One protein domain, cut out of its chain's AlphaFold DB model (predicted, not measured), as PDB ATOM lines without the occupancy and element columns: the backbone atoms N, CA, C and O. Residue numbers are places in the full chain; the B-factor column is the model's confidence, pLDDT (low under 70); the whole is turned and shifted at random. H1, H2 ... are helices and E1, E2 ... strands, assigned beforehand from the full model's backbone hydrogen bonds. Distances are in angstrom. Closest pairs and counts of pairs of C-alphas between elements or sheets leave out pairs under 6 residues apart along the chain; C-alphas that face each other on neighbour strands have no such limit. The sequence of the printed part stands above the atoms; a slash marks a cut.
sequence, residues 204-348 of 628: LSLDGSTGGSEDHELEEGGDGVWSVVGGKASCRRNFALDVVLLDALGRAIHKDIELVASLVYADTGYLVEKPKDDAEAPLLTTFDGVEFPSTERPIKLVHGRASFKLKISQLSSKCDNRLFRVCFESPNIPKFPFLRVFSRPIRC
ATOM      1  N   LEU A 204     150.865 142.829 162.643       92.81
ATOM      2  CA  LEU A 204     150.890 142.802 161.185       92.81
ATOM      3  C   LEU A 204     152.315 142.563 160.698       92.81
ATOM      4  O   LEU A 204     153.251 143.245 161.110       92.81
ATOM      5  N   SER A 205     152.455 141.660 159.737       91.25
ATOM      6  CA  SER A 205     153.716 141.368 159.071       91.25
ATOM      7  C   SER A 205     153.532 141.314 157.556       91.25
ATOM      8  O   SER A 205     152.420 141.156 157.049       91.25
ATOM      9  N   LEU A 206     154.629 141.477 156.819       89.19
ATOM     10  CA  LEU A 206     154.648 141.264 155.374       89.19
ATOM     11  C   LEU A 206     155.008 139.813 155.093       89.19
ATOM     12  O   LEU A 206     155.999 139.305 155.617       89.19
ATOM     13  N   ASP A 207     154.215 139.159 154.250       78.19
ATOM     14  CA  ASP A 207     154.461 137.776 153.870       78.19
ATOM     15  C   ASP A 207     155.697 137.713 152.952       78.19
ATOM     16  O   ASP A 207     155.695 138.145 151.795       78.19
ATOM     17  N   GLY A 208     156.804 137.207 153.505       58.91
ATOM     18  CA  GLY A 208     158.069 137.004 152.796       58.91
ATOM     19  C   GLY A 208     158.023 135.879 151.755       58.91
ATOM     20  O   GLY A 208     159.011 135.665 151.056       58.91
ATOM     21  N   SER A 209     156.894 135.171 151.605       44.31
ATOM     22  CA  SER A 209     156.699 134.132 150.577       44.31
ATOM     23  C   SER A 209     156.589 134.664 149.140       44.31
ATOM     24  O   SER A 209     156.437 133.886 148.196       44.31
ATOM     25  N   THR A 210     156.843 135.960 148.934       40.91
ATOM     26  CA  THR A 210     157.231 136.535 147.633       40.91
ATOM     27  C   THR A 210     158.470 135.867 147.000       40.91
ATOM     28  O   THR A 210     158.836 136.209 145.879       40.91
ATOM     29  N   GLY A 211     159.098 134.888 147.669       34.19
ATOM     30  CA  GLY A 211     160.172 134.047 147.133       34.19
ATOM     31  C   GLY A 211     159.800 132.633 146.654       34.19
ATOM     32  O   GLY A 211     160.710 131.843 146.435       34.19
ATOM     33  N   GLY A 212     158.516 132.275 146.524       29.38
ATOM     34  CA  GLY A 212     158.095 130.914 146.132       29.38
ATOM     35  C   GLY A 212     157.764 130.687 144.649       29.38
ATOM     36  O   GLY A 212     157.582 129.544 144.238       29.38
ATOM     37  N   SER A 213     157.665 131.740 143.836       34.16
ATOM     38  CA  SER A 213     157.557 131.622 142.377       34.16
ATOM     39  C   SER A 213     158.842 132.141 141.753       34.16
ATOM     40  O   SER A 213     159.284 133.221 142.127       34.16
ATOM     41  N   GLU A 214     159.401 131.413 140.789       32.66
ATOM     42  CA  GLU A 214     160.659 131.698 140.068       32.66
ATOM     43  C   GLU A 214     160.718 133.063 139.330       32.66
ATOM     44  O   GLU A 214     161.683 133.353 138.629       32.66
ATOM     45  N   ASP A 215     159.734 133.940 139.539       40.38
ATOM     46  CA  ASP A 215     159.672 135.321 139.072       40.38
ATOM     47  C   ASP A 215     159.896 136.295 140.249       40.38
ATOM     48  O   ASP A 215     158.963 136.928 140.748       40.38
ATOM     49  N   HIS A 216     161.136 136.438 140.727       44.53
ATOM     50  CA  HIS A 216     161.480 137.513 141.668       44.53
ATOM     51  C   HIS A 216     161.380 138.877 140.955       44.53
ATOM     52  O   HIS A 216     162.314 139.323 140.291       44.53
ATOM     53  N   GLU A 217     160.229 139.550 141.047       53.69
ATOM     54  CA  GLU A 217     160.010 140.834 140.360       53.69
ATOM     55  C   GLU A 217     160.662 142.040 141.077       53.69
ATOM     56  O   GLU A 217     160.926 143.069 140.446       53.69
ATOM     57  N   LEU A 218     160.963 141.912 142.376       59.44
ATOM     58  CA  LEU A 218     161.697 142.893 143.187       59.44
ATOM     59  C   LEU A 218     162.955 142.237 143.760       59.44
ATOM     60  O   LEU A 218     162.854 141.348 144.603       59.44
ATOM     61  N   GLU A 219     164.136 142.694 143.340       60.53
ATOM     62  CA  GLU A 219     165.392 142.283 143.976       60.53
ATOM     63  C   GLU A 219     165.718 143.240 145.123       60.53
ATOM     64  O   GLU A 219     165.696 144.471 144.979       60.53
ATOM     65  N   GLU A 220     166.049 142.660 146.272       65.81
ATOM     66  CA  GLU A 220     166.726 143.369 147.346       65.81
ATOM     67  C   GLU A 220     168.172 143.625 146.917       65.81
ATOM     68  O   GLU A 220     168.958 142.696 146.730       65.81
ATOM     69  N   GLY A 221     168.524 144.899 146.733       58.88
ATOM     70  CA  GLY A 221     169.920 145.277 146.563       58.88
ATOM     71  C   GLY A 221     170.722 144.931 147.819       58.88
ATOM     72  O   GLY A 221     170.172 144.815 148.911       58.88
ATOM     73  N   GLY A 222     172.051 144.838 147.704       58.72
ATOM     74  CA  GLY A 222     172.925 144.651 148.874       58.72
ATOM     75  C   GLY A 222     172.820 145.767 149.932       58.72
ATOM     76  O   GLY A 222     173.393 145.639 151.008       58.72
ATOM     77  N   ASP A 223     172.095 146.851 149.634       71.31
ATOM     78  CA  ASP A 223     171.732 147.953 150.528       71.31
ATOM     79  C   ASP A 223     170.385 147.750 151.261       71.31
ATOM     80  O   ASP A 223     169.945 148.648 151.979       71.31
ATOM     81  N   GLY A 224     169.709 146.605 151.093       72.94
ATOM     82  CA  GLY A 224     168.409 146.314 151.715       72.94
ATOM     83  C   GLY A 224     167.228 147.068 151.088       72.94
ATOM     84  O   GLY A 224     166.116 147.069 151.627       72.94
ATOM     85  N   VAL A 225     167.457 147.744 149.957       77.12
ATOM     86  CA  VAL A 225     166.453 148.531 149.234       77.12
ATOM     87  C   VAL A 225     165.853 147.675 148.125       77.12
ATOM     88  O   VAL A 225     166.568 147.080 147.318       77.12
ATOM     89  N   TRP A 226     164.525 147.642 148.048       76.56
ATOM     90  CA  TRP A 226     163.827 147.008 146.937       76.56
ATOM     91  C   TRP A 226     164.027 147.825 145.665       76.56
ATOM     92  O   TRP A 226     163.671 149.009 145.579       76.56
ATOM     93  N   SER A 227     164.609 147.165 144.670       66.19
ATOM     94  CA  SER A 227     164.832 147.710 143.344       66.19
ATOM     95  C   SER A 227     164.030 146.923 142.315       66.19
ATOM     96  O   SER A 227     163.933 145.697 142.364       66.19
ATOM     97  N   VAL A 228     163.419 147.646 141.380       62.50
ATOM     98  CA  VAL A 228     162.718 147.028 140.255       62.50
ATOM     99  C   VAL A 228     163.743 146.641 139.206       62.50
ATOM    100  O   VAL A 228     164.425 147.508 138.647       62.50
ATOM    101  N   VAL A 229     163.837 145.346 138.925       52.72
ATOM    102  CA  VAL A 229     164.820 144.795 137.992       52.72
ATOM    103  C   VAL A 229     164.205 144.664 136.608       52.72
ATOM    104  O   VAL A 229     163.068 144.227 136.440       52.72
ATOM    105  N   GLY A 230     164.955 145.091 135.594       51.03
ATOM    106  CA  GLY A 230     164.488 145.218 134.214       51.03
ATOM    107  C   GLY A 230     164.152 146.670 133.875       51.03
ATOM    108  O   GLY A 230     163.619 147.405 134.692       51.03
ATOM    109  N   GLY A 231     164.518 147.122 132.673       52.19
ATOM    110  CA  GLY A 231     164.383 148.524 132.252       52.19
ATOM    111  C   GLY A 231     162.932 149.035 132.164       52.19
ATOM    112  O   GLY A 231     162.038 148.598 132.873       52.19
ATOM    113  N   LYS A 232     162.645 149.953 131.229       54.06
ATOM    114  CA  LYS A 232     161.326 150.622 131.089       54.06
ATOM    115  C   LYS A 232     160.092 149.693 131.070       54.06
ATOM    116  O   LYS A 232     158.993 150.158 131.356       54.06
ATOM    117  N   ALA A 233     160.251 148.419 130.706       46.91
ATOM    118  CA  ALA A 233     159.179 147.426 130.720       46.91
ATOM    119  C   ALA A 233     158.808 146.949 132.138       46.91
ATOM    120  O   ALA A 233     157.634 146.696 132.391       46.91
ATOM    121  N   SER A 234     159.766 146.886 133.069       54.88
ATOM    122  CA  SER A 234     159.527 146.401 134.436       54.88
ATOM    123  C   SER A 234     158.754 147.412 135.281       54.88
ATOM    124  O   SER A 234     157.901 147.046 136.078       54.88
ATOM    125  N   CYS A 235     158.913 148.712 135.006       56.06
ATOM    126  CA  CYS A 235     158.117 149.754 135.659       56.06
ATOM    127  C   CYS A 235     156.612 149.622 135.370       56.06
ATOM    128  O   CYS A 235     155.815 150.157 136.127       56.06
ATOM    129  N   ARG A 236     156.214 148.965 134.268       59.53
ATOM    130  CA  ARG A 236     154.802 148.732 133.911       59.53
ATOM    131  C   ARG A 236     154.202 147.515 134.621       59.53
ATOM    132  O   ARG A 236     153.009 147.270 134.457       59.53
ATOM    133  N   ARG A 237     155.015 146.747 135.350       66.12
ATOM    134  CA  ARG A 237     154.549 145.615 136.148       66.12
ATOM    135  C   ARG A 237     153.890 146.113 137.424       66.12
ATOM    136  O   ARG A 237     154.161 147.215 137.905       66.12
ATOM    137  N   ASN A 238     152.995 145.281 137.928       72.19
ATOM    138  CA  ASN A 238     152.276 145.539 139.153       72.19
ATOM    139  C   ASN A 238     152.737 144.523 140.188       72.19
ATOM    140  O   ASN A 238     152.698 143.332 139.907       72.19
ATOM    141  N   PHE A 239     153.115 144.993 141.366       76.44
ATOM    142  CA  PHE A 239     153.706 144.157 142.401       76.44
ATOM    143  C   PHE A 239     152.654 143.827 143.449       76.44
ATOM    144  O   PHE A 239     151.983 144.737 143.938       76.44
ATOM    145  N   ALA A 240     152.509 142.549 143.785       81.25
ATOM    146  CA  ALA A 240     151.672 142.124 144.897       81.25
ATOM    147  C   ALA A 240     152.446 142.282 146.214       81.25
ATOM    148  O   ALA A 240     153.607 141.892 146.316       81.25
ATOM    149  N   LEU A 241     151.802 142.888 147.205       86.62
ATOM    150  CA  LEU A 241     152.298 143.054 148.562       86.62
ATOM    151  C   LEU A 241     151.296 142.389 149.495       86.62
ATOM    152  O   LEU A 241     150.201 142.914 149.713       86.62
ATOM    153  N   ASP A 242     151.686 141.235 150.018       88.56
ATOM    154  CA  ASP A 242     150.851 140.420 150.884       88.56
ATOM    155  C   ASP A 242     151.144 140.759 152.350       88.56
ATOM    156  O   ASP A 242     152.290 140.755 152.802       88.56
ATOM    157  N   VAL A 243     150.091 141.085 153.089       91.44
ATOM    158  CA  VAL A 243     150.118 141.400 154.516       91.44
ATOM    159  C   VAL A 243     149.407 140.282 155.255       91.44
ATOM    160  O   VAL A 243     148.320 139.863 154.852       91.44
ATOM    161  N   VAL A 244     149.996 139.825 156.351       91.88
ATOM    162  CA  VAL A 244     149.444 138.782 157.211       91.88
ATOM    163  C   VAL A 244     149.322 139.294 158.643       91.88
ATOM    164  O   VAL A 244     150.206 139.983 159.148       91.88
ATOM    165  N   LEU A 245     148.208 138.968 159.288       92.56
ATOM    166  CA  LEU A 245     148.010 139.133 160.719       92.56
ATOM    167  C   LEU A 245     148.491 137.867 161.421       92.56
ATOM    168  O   LEU A 245     147.941 136.783 161.203       92.56
ATOM    169  N   LEU A 246     149.507 138.020 162.255       92.12
ATOM    170  CA  LEU A 246     150.098 136.952 163.043       92.12
ATOM    171  C   LEU A 246     149.802 137.176 164.523       92.12
ATOM    172  O   LEU A 246     149.564 138.303 164.955       92.12
ATOM    173  N   ASP A 247     149.826 136.106 165.304       91.75
ATOM    174  CA  ASP A 247     150.087 136.226 166.732       91.75
ATOM    175  C   ASP A 247     151.599 136.262 167.011       91.75
ATOM    176  O   ASP A 247     152.415 135.959 166.139       91.75
ATOM    177  N   ALA A 248     151.985 136.596 168.242       90.50
ATOM    178  CA  ALA A 248     153.384 136.627 168.676       90.50
ATOM    179  C   ALA A 248     154.119 135.277 168.553       90.50
ATOM    180  O   ALA A 248     155.342 135.233 168.647       90.50
ATOM    181  N   LEU A 249     153.393 134.176 168.333       89.44
ATOM    182  CA  LEU A 249     153.962 132.850 168.076       89.44
ATOM    183  C   LEU A 249     154.147 132.580 166.571       89.44
ATOM    184  O   LEU A 249     154.538 131.480 166.185       89.44
ATOM    185  N   GLY A 250     153.856 133.562 165.714       87.75
ATOM    186  CA  GLY A 250     154.001 133.487 164.261       87.75
ATOM    187  C   GLY A 250     152.860 132.760 163.547       87.75
ATOM    188  O   GLY A 250     153.003 132.406 162.375       87.75
ATOM    189  N   ARG A 251     151.728 132.507 164.213       86.75
ATOM    190  CA  ARG A 251     150.576 131.814 163.614       86.75
ATOM    191  C   ARG A 251     149.644 132.824 162.964       86.75
ATOM    192  O   ARG A 251     149.324 133.841 163.565       86.75
ATOM    193  N   ALA A 252     149.166 132.530 161.755       86.31
ATOM    194  CA  ALA A 252     148.180 133.374 161.086       86.31
ATOM    195  C   ALA A 252     146.839 133.346 161.831       86.31
ATOM    196  O   ALA A 252     146.299 132.274 162.110       86.31
ATOM    197  N   ILE A 253     146.297 134.527 162.129       87.12
ATOM    198  CA  ILE A 253     145.059 134.683 162.895       87.12
ATOM    199  C   ILE A 253     143.951 135.240 162.008       87.12
ATOM    200  O   ILE A 253     144.114 136.245 161.320       87.12
ATOM    201  N   HIS A 254     142.778 134.610 162.071       84.12
ATOM    202  CA  HIS A 254     141.580 135.100 161.405       84.12
ATOM    203  C   HIS A 254     140.810 136.058 162.321       84.12
ATOM    204  O   HIS A 254     140.092 135.626 163.222       84.12
ATOM    205  N   LYS A 255     140.964 137.365 162.085       83.44
ATOM    206  CA  LYS A 255     140.121 138.415 162.668       83.44
ATOM    207  C   LYS A 255     139.664 139.385 161.588       83.44
ATOM    208  O   LYS A 255     140.419 139.693 160.665       83.44
ATOM    209  N   ASP A 256     138.447 139.892 161.754       82.88
ATOM    210  CA  ASP A 256     137.846 140.885 160.867       82.88
ATOM    211  C   ASP A 256     138.517 142.249 161.073       82.88
ATOM    212  O   ASP A 256     138.061 143.091 161.845       82.88
ATOM    213  N   ILE A 257     139.635 142.459 160.378       86.69
ATOM    214  CA  ILE A 257     140.354 143.733 160.330       86.69
ATOM    215  C   ILE A 257     140.294 144.269 158.908       86.69
ATOM    216  O   ILE A 257     140.562 143.549 157.947       86.69
ATOM    217  N   GLU A 258     139.984 145.553 158.781       90.94
ATOM    218  CA  GLU A 258     140.147 146.290 157.534       90.94
ATOM    219  C   GLU A 258     141.517 146.954 157.497       90.94
ATOM    220  O   GLU A 258     141.932 147.585 158.472       90.94
ATOM    221  N   LEU A 259     142.200 146.832 156.364       92.19
ATOM    222  CA  LEU A 259     143.502 147.427 156.112       92.19
ATOM    223  C   LEU A 259     143.441 148.395 154.935       92.19
ATOM    224  O   LEU A 259     142.734 148.184 153.945       92.19
ATOM    225  N   VAL A 260     144.251 149.442 155.036       92.50
ATOM    226  CA  VAL A 260     144.566 150.360 153.945       92.50
ATOM    227  C   VAL A 260     146.074 150.400 153.735       92.50
ATOM    228  O   VAL A 260     146.851 150.279 154.683       92.50
ATOM    229  N   ALA A 261     146.488 150.604 152.490       92.69
ATOM    230  CA  ALA A 261     147.864 150.864 152.120       92.69
ATOM    231  C   ALA A 261     148.025 152.333 151.724       92.69
ATOM    232  O   ALA A 261     147.257 152.885 150.930       92.69
ATOM    233  N   SER A 262     149.063 152.964 152.257       90.31
ATOM    234  CA  SER A 262     149.447 154.335 151.935       90.31
ATOM    235  C   SER A 262     150.925 154.401 151.577       90.31
ATOM    236  O   SER A 262     151.737 153.621 152.072       90.31
ATOM    237  N   LEU A 263     151.284 155.322 150.687       87.88
ATOM    238  CA  LEU A 263     152.676 155.538 150.321       87.88
ATOM    239  C   LEU A 263     153.258 156.647 151.197       87.88
ATOM    240  O   LEU A 263     152.679 157.730 151.285       87.88
ATOM    241  N   VAL A 264     154.406 156.383 151.814       88.62
ATOM    242  CA  VAL A 264     155.127 157.343 152.654       88.62
ATOM    243  C   VAL A 264     156.572 157.493 152.194       88.62
ATOM    244  O   VAL A 264     157.162 156.557 151.654       88.62
ATOM    245  N   TYR A 265     157.167 158.659 152.422       86.62
ATOM    246  CA  TYR A 265     158.603 158.850 152.234       86.62
ATOM    247  C   TYR A 265     159.392 158.090 153.310       86.62
ATOM    248  O   TYR A 265     159.024 158.106 154.484       86.62
ATOM    249  N   ALA A 266     160.469 157.406 152.925       86.50
ATOM    250  CA  ALA A 266     161.222 156.529 153.823       86.50
ATOM    251  C   ALA A 266     162.021 157.285 154.900       86.50
ATOM    252  O   ALA A 266     162.282 156.727 155.960       86.50
ATOM    253  N   ASP A 267     162.414 158.528 154.618       85.25
ATOM    254  CA  ASP A 267     163.201 159.402 155.492       85.25
ATOM    255  C   ASP A 267     162.334 160.127 156.530       85.25
ATOM    256  O   ASP A 267     162.695 160.188 157.702       85.25
ATOM    257  N   THR A 268     161.188 160.667 156.112       85.25
ATOM    258  CA  THR A 268     160.327 161.489 156.974       85.25
ATOM    259  C   THR A 268     159.091 160.762 157.491       85.25
ATOM    260  O   THR A 268     158.480 161.206 158.459       85.25
ATOM    261  N   GLY A 269     158.668 159.682 156.832       84.44
ATOM    262  CA  GLY A 269     157.405 159.000 157.117       84.44
ATOM    263  C   GLY A 269     156.151 159.781 156.702       84.44
ATOM    264  O   GLY A 269     155.043 159.300 156.941       84.44
ATOM    265  N   TYR A 270     156.291 160.959 156.081       86.25
ATOM    266  CA  TYR A 270     155.150 161.729 155.580       86.25
ATOM    267  C   TYR A 270     154.514 161.054 154.366       86.25
ATOM    268  O   TYR A 270     155.204 160.425 153.561       86.25
ATOM    269  N   LEU A 271     153.196 161.219 154.225       86.12
ATOM    270  CA  LEU A 271     152.447 160.736 153.068       86.12
ATOM    271  C   LEU A 271     152.994 161.348 151.776       86.12
ATOM    272  O   LEU A 271     153.289 162.541 151.709       86.12
ATOM    273  N   VAL A 272     153.103 160.520 150.744       80.12
ATOM    274  CA  VAL A 272     153.422 160.991 149.399       80.12
ATOM    275  C   VAL A 272     152.183 161.667 148.826       80.12
ATOM    276  O   VAL A 272     151.120 161.053 148.718       80.12
ATOM    277  N   GLU A 273     152.314 162.944 148.474       71.44
ATOM    278  CA  GLU A 273     151.219 163.729 147.913       71.44
ATOM    279  C   GLU A 273     150.746 163.134 146.579       71.44
ATOM    280  O   GLU A 273     151.546 162.820 145.693       71.44
ATOM    281  N   LYS A 274     149.422 162.987 146.426       63.50
ATOM    282  CA  LYS A 274     148.825 162.625 145.138       63.50
ATOM    283  C   LYS A 274     149.008 163.814 144.180       63.50
ATOM    284  O   LYS A 274     148.628 164.930 144.541       63.50
ATOM    285  N   PRO A 275     149.569 163.623 142.973       54.31
ATOM    286  CA  PRO A 275     149.590 164.688 141.978       54.31
ATOM    287  C   PRO A 275     148.151 165.098 141.630       54.31
ATOM    288  O   PRO A 275     147.262 164.256 141.606       54.31
ATOM    289  N   LYS A 276     147.935 166.388 141.348       53.00
ATOM    290  CA  LYS A 276     146.610 166.974 141.050       53.00
ATOM    291  C   LYS A 276     145.968 166.493 139.735       53.00
ATOM    292  O   LYS A 276     144.821 166.839 139.481       53.00
ATOM    293  N   ASP A 277     146.697 165.737 138.917       56.12
ATOM    294  CA  ASP A 277     146.175 165.134 137.686       56.12
ATOM    295  C   ASP A 277     145.420 163.835 137.988       56.12
ATOM    296  O   ASP A 277     145.774 163.137 138.936       56.12
ATOM    297  N   ASP A 278     144.470 163.489 137.111       52.16
ATOM    298  CA  ASP A 278     143.645 162.261 137.008       52.16
ATOM    299  C   ASP A 278     144.458 160.942 136.878       52.16
ATOM    300  O   ASP A 278     144.081 159.980 136.205       52.16
ATOM    301  N   ALA A 279     145.645 160.890 137.478       61.75
ATOM    302  CA  ALA A 279     146.533 159.750 137.474       61.75
ATOM    303  C   ALA A 279     145.974 158.642 138.373       61.75
ATOM    304  O   ALA A 279     145.685 158.842 139.553       61.75
ATOM    305  N   GLU A 280     145.881 157.452 137.788       70.12
ATOM    306  CA  GLU A 280     145.528 156.209 138.461       70.12
ATOM    307  C   GLU A 280     146.322 156.019 139.767       70.12
ATOM    308  O   GLU A 280     147.533 156.267 139.824       70.12
ATOM    309  N   ALA A 281     145.643 155.570 140.827       80.12
ATOM    310  CA  ALA A 281     146.259 155.408 142.136       80.12
ATOM    311  C   ALA A 281     147.417 154.384 142.102       80.12
ATOM    312  O   ALA A 281     147.275 153.304 141.525       80.12
ATOM    313  N   PRO A 282     148.563 154.676 142.752       81.06
ATOM    314  CA  PRO A 282     149.729 153.791 142.728       81.06
ATOM    315  C   PRO A 282     149.545 152.529 143.578       81.06
ATOM    316  O   PRO A 282     150.260 151.555 143.375       81.06
ATOM    317  N   LEU A 283     148.619 152.553 144.538       87.19
ATOM    318  CA  LEU A 283     148.294 151.440 145.425       87.19
ATOM    319  C   LEU A 283     146.824 151.085 145.252       87.19
ATOM    320  O   LEU A 283     145.947 151.927 145.473       87.19
ATOM    321  N   LEU A 284     146.573 149.836 144.880       87.31
ATOM    322  CA  LEU A 284     145.245 149.322 144.589       87.31
ATOM    323  C   LEU A 284     144.922 148.125 145.478       87.31
ATOM    324  O   LEU A 284     145.797 147.329 145.821       87.31
ATOM    325  N   THR A 285     143.650 147.996 145.820       87.75
ATOM    326  CA  THR A 285     143.045 146.797 146.399       87.75
ATOM    327  C   THR A 285     142.116 146.176 145.368       87.75
ATOM    328  O   THR A 285     141.545 146.875 144.529       87.75
ATOM    329  N   THR A 286     141.953 144.858 145.419       82.00
ATOM    330  CA  THR A 286     141.008 144.149 144.555       82.00
ATOM    331  C   THR A 286     139.821 143.696 145.388       82.00
ATOM    332  O   THR A 286     139.989 143.020 146.400       82.00
ATOM    333  N   PHE A 287     138.613 144.038 144.954       77.88
ATOM    334  CA  PHE A 287     137.370 143.564 145.550       77.88
ATOM    335  C   PHE A 287     136.492 142.963 144.454       77.88
ATOM    336  O   PHE A 287     136.214 143.632 143.459       77.88
ATOM    337  N   ASP A 288     136.093 141.697 144.609       71.69
ATOM    338  CA  ASP A 288     135.341 140.935 143.596       71.69
ATOM    339  C   ASP A 288     135.966 140.988 142.187       71.69
ATOM    340  O   ASP A 288     135.290 141.015 141.159       71.69
ATOM    341  N   GLY A 289     137.301 141.007 142.139       73.94
ATOM    342  CA  GLY A 289     138.073 141.055 140.899       73.94
ATOM    343  C   GLY A 289     138.127 142.430 140.219       73.94
ATOM    344  O   GLY A 289     138.671 142.526 139.116       73.94
ATOM    345  N   VAL A 290     137.601 143.480 140.863       79.88
ATOM    346  CA  VAL A 290     137.676 144.880 140.421       79.88
ATOM    347  C   VAL A 290     138.684 145.646 141.278       79.88
ATOM    348  O   VAL A 290     138.673 145.537 142.503       79.88
ATOM    349  N   GLU A 291     139.556 146.422 140.632       85.94
ATOM    350  CA  GLU A 291     140.583 147.225 141.304       85.94
ATOM    351  C   GLU A 291     140.018 148.570 141.787       85.94
ATOM    352  O   GLU A 291     139.313 149.259 141.048       85.94
ATOM    353  N   PHE A 292     140.366 148.962 143.012       85.88
ATOM    354  CA  PHE A 292     140.027 150.247 143.624       85.88
ATOM    355  C   PHE A 292     141.275 150.878 144.252       85.88
ATOM    356  O   PHE A 292     142.157 150.149 144.707       85.88
ATOM    357  N   PRO A 293     141.373 152.216 144.342       87.38
ATOM    358  CA  PRO A 293     142.402 152.863 145.149       87.38
ATOM    359  C   PRO A 293     142.345 152.386 146.603       87.38
ATOM    360  O   PRO A 293     141.295 152.449 147.245       87.38
ATOM    361  N   SER A 294     143.485 151.960 147.155       87.56
ATOM    362  CA  SER A 294     143.514 151.333 148.484       87.56
ATOM    363  C   SER A 294     142.980 152.232 149.606       87.56
ATOM    364  O   SER A 294     142.446 151.727 150.588       87.56
ATOM    365  N   THR A 295     143.111 153.552 149.468       83.38
ATOM    366  CA  THR A 295     142.613 154.529 150.449       83.38
ATOM    367  C   THR A 295     141.108 154.769 150.359       83.38
ATOM    368  O   THR A 295     140.522 155.277 151.305       83.38
ATOM    369  N   GLU A 296     140.491 154.478 149.212       85.19
ATOM    370  CA  GLU A 296     139.052 154.682 148.991       85.19
ATOM    371  C   GLU A 296     138.246 153.462 149.423       85.19
ATOM    372  O   GLU A 296     137.120 153.597 149.900       85.19
ATOM    373  N   ARG A 297     138.834 152.272 149.275       84.31
ATOM    374  CA  ARG A 297     138.204 151.014 149.652       84.31
ATOM    375  C   ARG A 297     139.148 150.172 150.518       84.31
ATOM    376  O   ARG A 297     139.971 149.434 149.962       84.31
ATOM    377  N   PRO A 298     139.024 150.267 151.858       87.12
ATOM    378  CA  PRO A 298     139.699 149.362 152.779       87.12
ATOM    379  C   PRO A 298     139.378 147.906 152.438       87.12
ATOM    380  O   PRO A 298     138.256 147.584 152.038       87.12
ATOM    381  N   ILE A 299     140.370 147.030 152.578       86.81
ATOM    382  CA  ILE A 299     140.219 145.599 152.315       86.81
ATOM    383  C   ILE A 299     140.177 144.840 153.636       86.81
ATOM    384  O   ILE A 299     140.994 145.083 154.521       86.81
ATOM    385  N   LYS A 300     139.223 143.920 153.773       87.50
ATOM    386  CA  LYS A 300     139.172 143.013 154.921       87.50
ATOM    387  C   LYS A 300     140.232 141.930 154.781       87.50
ATOM    388  O   LYS A 300     140.461 141.432 153.679       87.50
ATOM    389  N   LEU A 301     140.839 141.547 155.898       86.12
ATOM    390  CA  LEU A 301     141.647 140.339 155.952       86.12
ATOM    391  C   LEU A 301     140.776 139.126 155.613       86.12
ATOM    392  O   LEU A 301     139.739 138.896 156.225       86.12
ATOM    393  N   VAL A 302     141.228 138.326 154.656       79.31
ATOM    394  CA  VAL A 302     140.653 137.031 154.306       79.31
ATOM    395  C   VAL A 302     141.566 135.962 154.887       79.31
ATOM    396  O   VAL A 302     142.727 135.871 154.492       79.31
ATOM    397  N   HIS A 303     141.071 135.164 155.841       75.31
ATOM    398  CA  HIS A 303     141.884 134.146 156.532       75.31
ATOM    399  C   HIS A 303     143.185 134.725 157.135       75.31
ATOM    400  O   HIS A 303     144.244 134.106 157.087       75.31
ATOM    401  N   GLY A 304     143.108 135.949 157.673       84.25
ATOM    402  CA  GLY A 304     144.249 136.641 158.276       84.25
ATOM    403  C   GLY A 304     145.203 137.290 157.274       84.25
ATOM    404  O   GLY A 304     146.266 137.746 157.676       84.25
ATOM    405  N   ARG A 305     144.856 137.349 155.981       87.94
ATOM    406  CA  ARG A 305     145.719 137.907 154.932       87.94
ATOM    407  C   ARG A 305     145.012 138.954 154.076       87.94
ATOM    408  O   ARG A 305     143.817 138.858 153.824       87.94
ATOM    409  N   ALA A 306     145.758 139.926 153.573       89.31
ATOM    410  CA  ALA A 306     145.312 140.857 152.539       89.31
ATOM    411  C   ALA A 306     146.418 141.051 151.505       89.31
ATOM    412  O   ALA A 306     147.594 140.977 151.841       89.31
ATOM    413  N   SER A 307     146.041 141.319 150.257       87.69
ATOM    414  CA  SER A 307     146.985 141.612 149.179       87.69
ATOM    415  C   SER A 307     146.706 142.986 148.599       87.69
ATOM    416  O   SER A 307     145.552 143.371 148.378       87.69
ATOM    417  N   PHE A 308     147.780 143.723 148.352       89.38
ATOM    418  CA  PHE A 308     147.756 145.047 147.757       89.38
ATOM    419  C   PHE A 308     148.598 145.055 146.496       89.38
ATOM    420  O   PHE A 308     149.649 144.427 146.424       89.38
ATOM    421  N   LYS A 309     148.163 145.821 145.504       86.69
ATOM    422  CA  LYS A 309     148.836 145.924 144.218       86.69
ATOM    423  C   LYS A 309     149.512 147.281 144.083       86.69
ATOM    424  O   LYS A 309     148.855 148.318 144.121       86.69
ATOM    425  N   LEU A 310     150.826 147.272 143.904       84.31
ATOM    426  CA  LEU A 310     151.657 148.456 143.721       84.31
ATOM    427  C   LEU A 310     151.988 148.655 142.234       84.31
ATOM    428  O   LEU A 310     152.641 147.815 141.618       84.31
ATOM    429  N   LYS A 311     151.588 149.794 141.659       80.44
ATOM    430  CA  LYS A 311     151.905 150.213 140.282       80.44
ATOM    431  C   LYS A 311     153.082 151.197 140.280       80.44
ATOM    432  O   LYS A 311     152.900 152.412 140.364       80.44
ATOM    433  N   ILE A 312     154.316 150.693 140.172       72.25
ATOM    434  CA  ILE A 312     155.538 151.524 140.288       72.25
ATOM    435  C   ILE A 312     155.703 152.512 139.118       72.25
ATOM    436  O   ILE A 312     156.326 153.567 139.281       72.25
ATOM    437  N   SER A 313     155.110 152.233 137.953       65.12
ATOM    438  CA  SER A 313     155.066 153.149 136.799       65.12
ATOM    439  C   SER A 313     154.610 154.550 137.195       65.12
ATOM    440  O   SER A 313     155.203 155.525 136.728       65.12
ATOM    441  N   GLN A 314     153.629 154.637 138.097       66.88
ATOM    442  CA  GLN A 314     153.049 155.891 138.577       66.88
ATOM    443  C   GLN A 314     153.983 156.674 139.516       66.88
ATOM    444  O   GLN A 314     153.829 157.884 139.668       66.88
ATOM    445  N   LEU A 315     154.987 156.012 140.101       64.56
ATOM    446  CA  LEU A 315     155.943 156.607 141.043       64.56
ATOM    447  C   LEU A 315     157.248 157.052 140.356       64.56
ATOM    448  O   LEU A 315     157.876 158.032 140.747       64.56
ATOM    449  N   SER A 316     157.648 156.357 139.286       58.16
ATOM    450  CA  SER A 316     158.997 156.450 138.694       58.16
ATOM    451  C   SER A 316     159.438 157.825 138.165       58.16
ATOM    452  O   SER A 316     160.635 158.049 138.006       58.16
ATOM    453  N   SER A 317     158.523 158.753 137.868       54.03
ATOM    454  CA  SER A 317     158.873 160.058 137.281       54.03
ATOM    455  C   SER A 317     158.550 161.272 138.142       54.03
ATOM    456  O   SER A 317     158.757 162.383 137.666       54.03
ATOM    457  N   LYS A 318     157.992 161.084 139.343       55.12
ATOM    458  CA  LYS A 318     157.371 162.179 140.109       55.12
ATOM    459  C   LYS A 318     157.949 162.388 141.509       55.12
ATOM    460  O   LYS A 318     157.514 163.304 142.191       55.12
ATOM    461  N   CYS A 319     158.895 161.557 141.946       56.38
ATOM    462  CA  CYS A 319     159.274 161.510 143.356       56.38
ATOM    463  C   CYS A 319     160.761 161.818 143.648       56.38
ATOM    464  O   CYS A 319     161.311 161.325 144.629       56.38
ATOM    465  N   ASP A 320     161.419 162.624 142.804       58.84
ATOM    466  CA  ASP A 320     162.744 163.236 143.056       58.84
ATOM    467  C   ASP A 320     163.838 162.294 143.597       58.84
ATOM    468  O   ASP A 320     164.614 162.653 144.478       58.84
ATOM    469  N   ASN A 321     163.920 161.061 143.083       65.38
ATOM    470  CA  ASN A 321     164.877 160.037 143.540       65.38
ATOM    471  C   ASN A 321     164.832 159.731 145.052       65.38
ATOM    472  O   ASN A 321     165.753 159.094 145.571       65.38
ATOM    473  N   ARG A 322     163.779 160.149 145.764       74.56
ATOM    474  CA  ARG A 322     163.580 159.801 147.172       74.56
ATOM    475  C   ARG A 322     163.218 158.319 147.288       74.56
ATOM    476  O   ARG A 322     162.839 157.678 146.309       74.56
ATOM    477  N   LEU A 323     163.391 157.759 148.480       82.62
ATOM    478  CA  LEU A 323     162.951 156.400 148.794       82.62
ATOM    479  C   LEU A 323     161.559 156.451 149.420       82.62
ATOM    480  O   LEU A 323     161.257 157.364 150.192       82.62
ATOM    481  N   PHE A 324     160.738 155.449 149.125       84.56
ATOM    482  CA  PHE A 324     159.377 155.329 149.660       84.56
ATOM    483  C   PHE A 324     159.220 154.028 150.417       84.56
ATOM    484  O   PHE A 324     159.961 153.078 150.192       84.56
ATOM    485  N   ARG A 325     158.215 153.962 151.280       88.44
ATOM    486  CA  ARG A 325     157.732 152.719 151.875       88.44
ATOM    487  C   ARG A 325     156.226 152.668 151.696       88.44
ATOM    488  O   ARG A 325     155.558 153.702 151.698       88.44
ATOM    489  N   VAL A 326     155.693 151.467 151.549       90.38
ATOM    490  CA  VAL A 326     154.257 151.235 151.655       90.38
ATOM    491  C   VAL A 326     153.953 150.971 153.120       90.38
ATOM    492  O   VAL A 326     154.581 150.116 153.737       90.38
ATOM    493  N   CYS A 327     153.040 151.748 153.680       92.62
ATOM    494  CA  CYS A 327     152.560 151.640 155.044       92.62
ATOM    495  C   CYS A 327     151.184 150.980 155.029       92.62
ATOM    496  O   CYS A 327     150.262 151.511 154.407       92.62
ATOM    497  N   PHE A 328     151.050 149.874 155.748       93.69
ATOM    498  CA  PHE A 328     149.799 149.153 155.933       93.69
ATOM    499  C   PHE A 328     149.319 149.369 157.363       93.69
ATOM    500  O   PHE A 328     150.052 149.094 158.313       93.69
ATOM    501  N   GLU A 329     148.110 149.898 157.514       92.38
ATOM    502  CA  GLU A 329     147.489 150.138 158.817       92.38
ATOM    503  C   GLU A 329     145.973 149.956 158.733       92.38
ATOM    504  O   GLU A 329     145.388 149.997 157.648       92.38
ATOM    505  N   SER A 330     145.331 149.747 159.882       89.88
ATOM    506  CA  SER A 330     143.873 149.739 159.961       89.88
ATOM    507  C   SER A 330     143.339 151.153 160.214       89.88
ATOM    508  O   SER A 330     143.847 151.832 161.108       89.88
ATOM    509  N   PRO A 331     142.304 151.613 159.484       85.75
ATOM    510  CA  PRO A 331     141.720 152.934 159.709       85.75
ATOM    511  C   PRO A 331     140.888 153.013 161.000       85.75
ATOM    512  O   PRO A 331     140.678 154.109 161.516       85.75
ATOM    513  N   ASN A 332     140.423 151.870 161.518       84.06
ATOM    514  CA  ASN A 332     139.446 151.797 162.611       84.06
ATOM    515  C   ASN A 332     140.071 151.444 163.972       84.06
ATOM    516  O   ASN A 332     139.387 151.485 164.991       84.06
ATOM    517  N   ILE A 333     141.355 151.083 163.997       81.69
ATOM    518  CA  ILE A 333     142.065 150.637 165.201       81.69
ATOM    519  C   ILE A 333     143.027 151.747 165.656       81.69
ATOM    520  O   ILE A 333     143.606 152.434 164.808       81.69
ATOM    521  N   PRO A 334     143.234 151.956 166.975       78.81
ATOM    522  CA  PRO A 334     144.267 152.865 167.454       78.81
ATOM    523  C   PRO A 334     145.637 152.540 166.846       78.81
ATOM    524  O   PRO A 334     145.964 151.384 166.587       78.81
ATOM    525  N   LYS A 335     146.458 153.571 166.626       82.94
ATOM    526  CA  LYS A 335     147.747 153.449 165.929       82.94
ATOM    527  C   LYS A 335     148.816 152.785 166.800       82.94
ATOM    528  O   LYS A 335     149.736 153.444 167.280       82.94
ATOM    529  N   PHE A 336     148.688 151.479 166.994       89.00
ATOM    530  CA  PHE A 336     149.699 150.655 167.635       89.00
ATOM    531  C   PHE A 336     150.830 150.319 166.653       89.00
ATOM    532  O   PHE A 336     150.541 149.941 165.517       89.00
ATOM    533  N   PRO A 337     152.110 150.405 167.066       89.75
ATOM    534  CA  PRO A 337     153.243 150.091 166.194       89.75
ATOM    535  C   PRO A 337     153.229 148.664 165.636       89.75
ATOM    536  O   PRO A 337     153.592 148.474 164.488       89.75
ATOM    537  N   PHE A 338     152.768 147.686 166.418       91.44
ATOM    538  CA  PHE A 338     152.678 146.277 166.014       91.44
ATOM    539  C   PHE A 338     151.471 145.975 165.108       91.44
ATOM    540  O   PHE A 338     151.478 144.983 164.393       91.44
ATOM    541  N   LEU A 339     150.449 146.841 165.055       91.44
ATOM    542  CA  LEU A 339     149.335 146.747 164.091       91.44
ATOM    543  C   LEU A 339     149.549 147.661 162.877       91.44
ATOM    544  O   LEU A 339     148.600 148.087 162.214       91.44
ATOM    545  N   ARG A 340     150.814 147.976 162.596       91.69
ATOM    546  CA  ARG A 340     151.254 148.774 161.463       91.69
ATOM    547  C   ARG A 340     152.518 148.154 160.894       91.69
ATOM    548  O   ARG A 340     153.497 147.980 161.605       91.69
ATOM    549  N   VAL A 341     152.531 147.887 159.595       92.06
ATOM    550  CA  VAL A 341     153.710 147.316 158.936       92.06
ATOM    551  C   VAL A 341     154.143 148.177 157.761       92.06
ATOM    552  O   VAL A 341     153.327 148.784 157.067       92.06
ATOM    553  N   PHE A 342     155.454 148.256 157.553       90.06
ATOM    554  CA  PHE A 342     156.047 148.990 156.445       90.06
ATOM    555  C   PHE A 342     156.803 148.046 155.521       90.06
ATOM    556  O   PHE A 342     157.605 147.235 155.984       90.06
ATOM    557  N   SER A 343     156.648 148.237 154.212       88.81
ATOM    558  CA  SER A 343     157.522 147.606 153.221       88.81
ATOM    559  C   SER A 343     158.979 147.991 153.442       88.81
ATOM    560  O   SER A 343     159.295 148.980 154.119       88.81
ATOM    561  N   ARG A 344     159.896 147.256 152.813       85.44
ATOM    562  CA  ARG A 344     161.264 147.757 152.669       85.44
ATOM    563  C   ARG A 344     161.270 149.054 151.848       85.44
ATOM    564  O   ARG A 344     160.313 149.296 151.101       85.44
ATOM    565  N   PRO A 345     162.295 149.911 152.005       85.50
ATOM    566  CA  PRO A 345     162.454 151.085 151.160       85.50
ATOM    567  C   PRO A 345     162.464 150.689 149.684       85.50
ATOM    568  O   PRO A 345     163.141 149.741 149.299       85.50
ATOM    569  N   ILE A 346     161.714 151.418 148.866       80.00
ATOM    570  CA  ILE A 346     161.559 151.186 147.432       80.00
ATOM    571  C   ILE A 346     162.233 152.335 146.698       80.00
ATOM    572  O   ILE A 346     161.922 153.509 146.935       80.00
ATOM    573  N   ARG A 347     163.144 151.998 145.784       74.75
ATOM    574  CA  ARG A 347     163.787 152.969 144.898       74.75
ATOM    575  C   ARG A 347     162.964 153.128 143.626       74.75
ATOM    576  O   ARG A 347     162.772 152.170 142.879       74.75
ATOM    577  N   CYS A 348     162.511 154.347 143.337       62.84
ATOM    578  CA  CYS A 348     161.914 154.640 142.037       62.84
ATOM    579  C   CYS A 348     162.933 154.423 140.914       62.84
ATOM    580  O   CYS A 348     164.103 154.792 141.036       62.84
TER     581      CYS A 348
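AT A GLANCE: This is residues 204 to 348 of the 628 residues of the protein "SH2 domain-containing protein" of Selaginella moellendorffii (UniProt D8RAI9). With little regular structure, this is a sandwich: the strongly twisted sheet E1-E4-E8-E6-E7 is face to face with the smaller E5-E9-E10, and the hairpin of E2 and E3 lies to one side. The 145 printed residues, 57 in named elements, are mostly strand: E1, H1, then E2 to E10, each sheet antiparallel. It is compact, radius of gyration of the C-alphas 15.0 A, spanning 39 by 35 by 33 A.

IN THESE COORDINATES: E1 (204 to 206) begins at C-alpha (150.890, 142.802, 161.185). H1 (208 to 211), E2 (218 to 220), E3 (226 to 228), E4 (238 to 247, 29.2 A), E5 (258 to 265, 22.9 A), E6 (283 to 287), E7 (290 to 293), E8 (305 to 311, 20.1 A) and E9 (323 to 329) follow. E10 (340 to 342) ends at C-alpha (156.047, 148.990, 156.445).

HOW THE PARTS SIT: N 241 of E4 and O 308 of E8 are 2.8 A apart, and N 262 of E5 and O 327 of E9 2.9 A, within hydrogen-bond range. The closest C-alphas of E1 and E10, Leu 204 and Val 341, are 5.8 A apart. H1, too short for an O i to N i+4 pair, only grazes the larger sheet.

THE WHOLE: The printed part has no cut. Links E5 to E6, E7 to E8 and E8 to E9 are long. Low confidence, pLDDT under 70, covers 42 residues, among them 208 to 222.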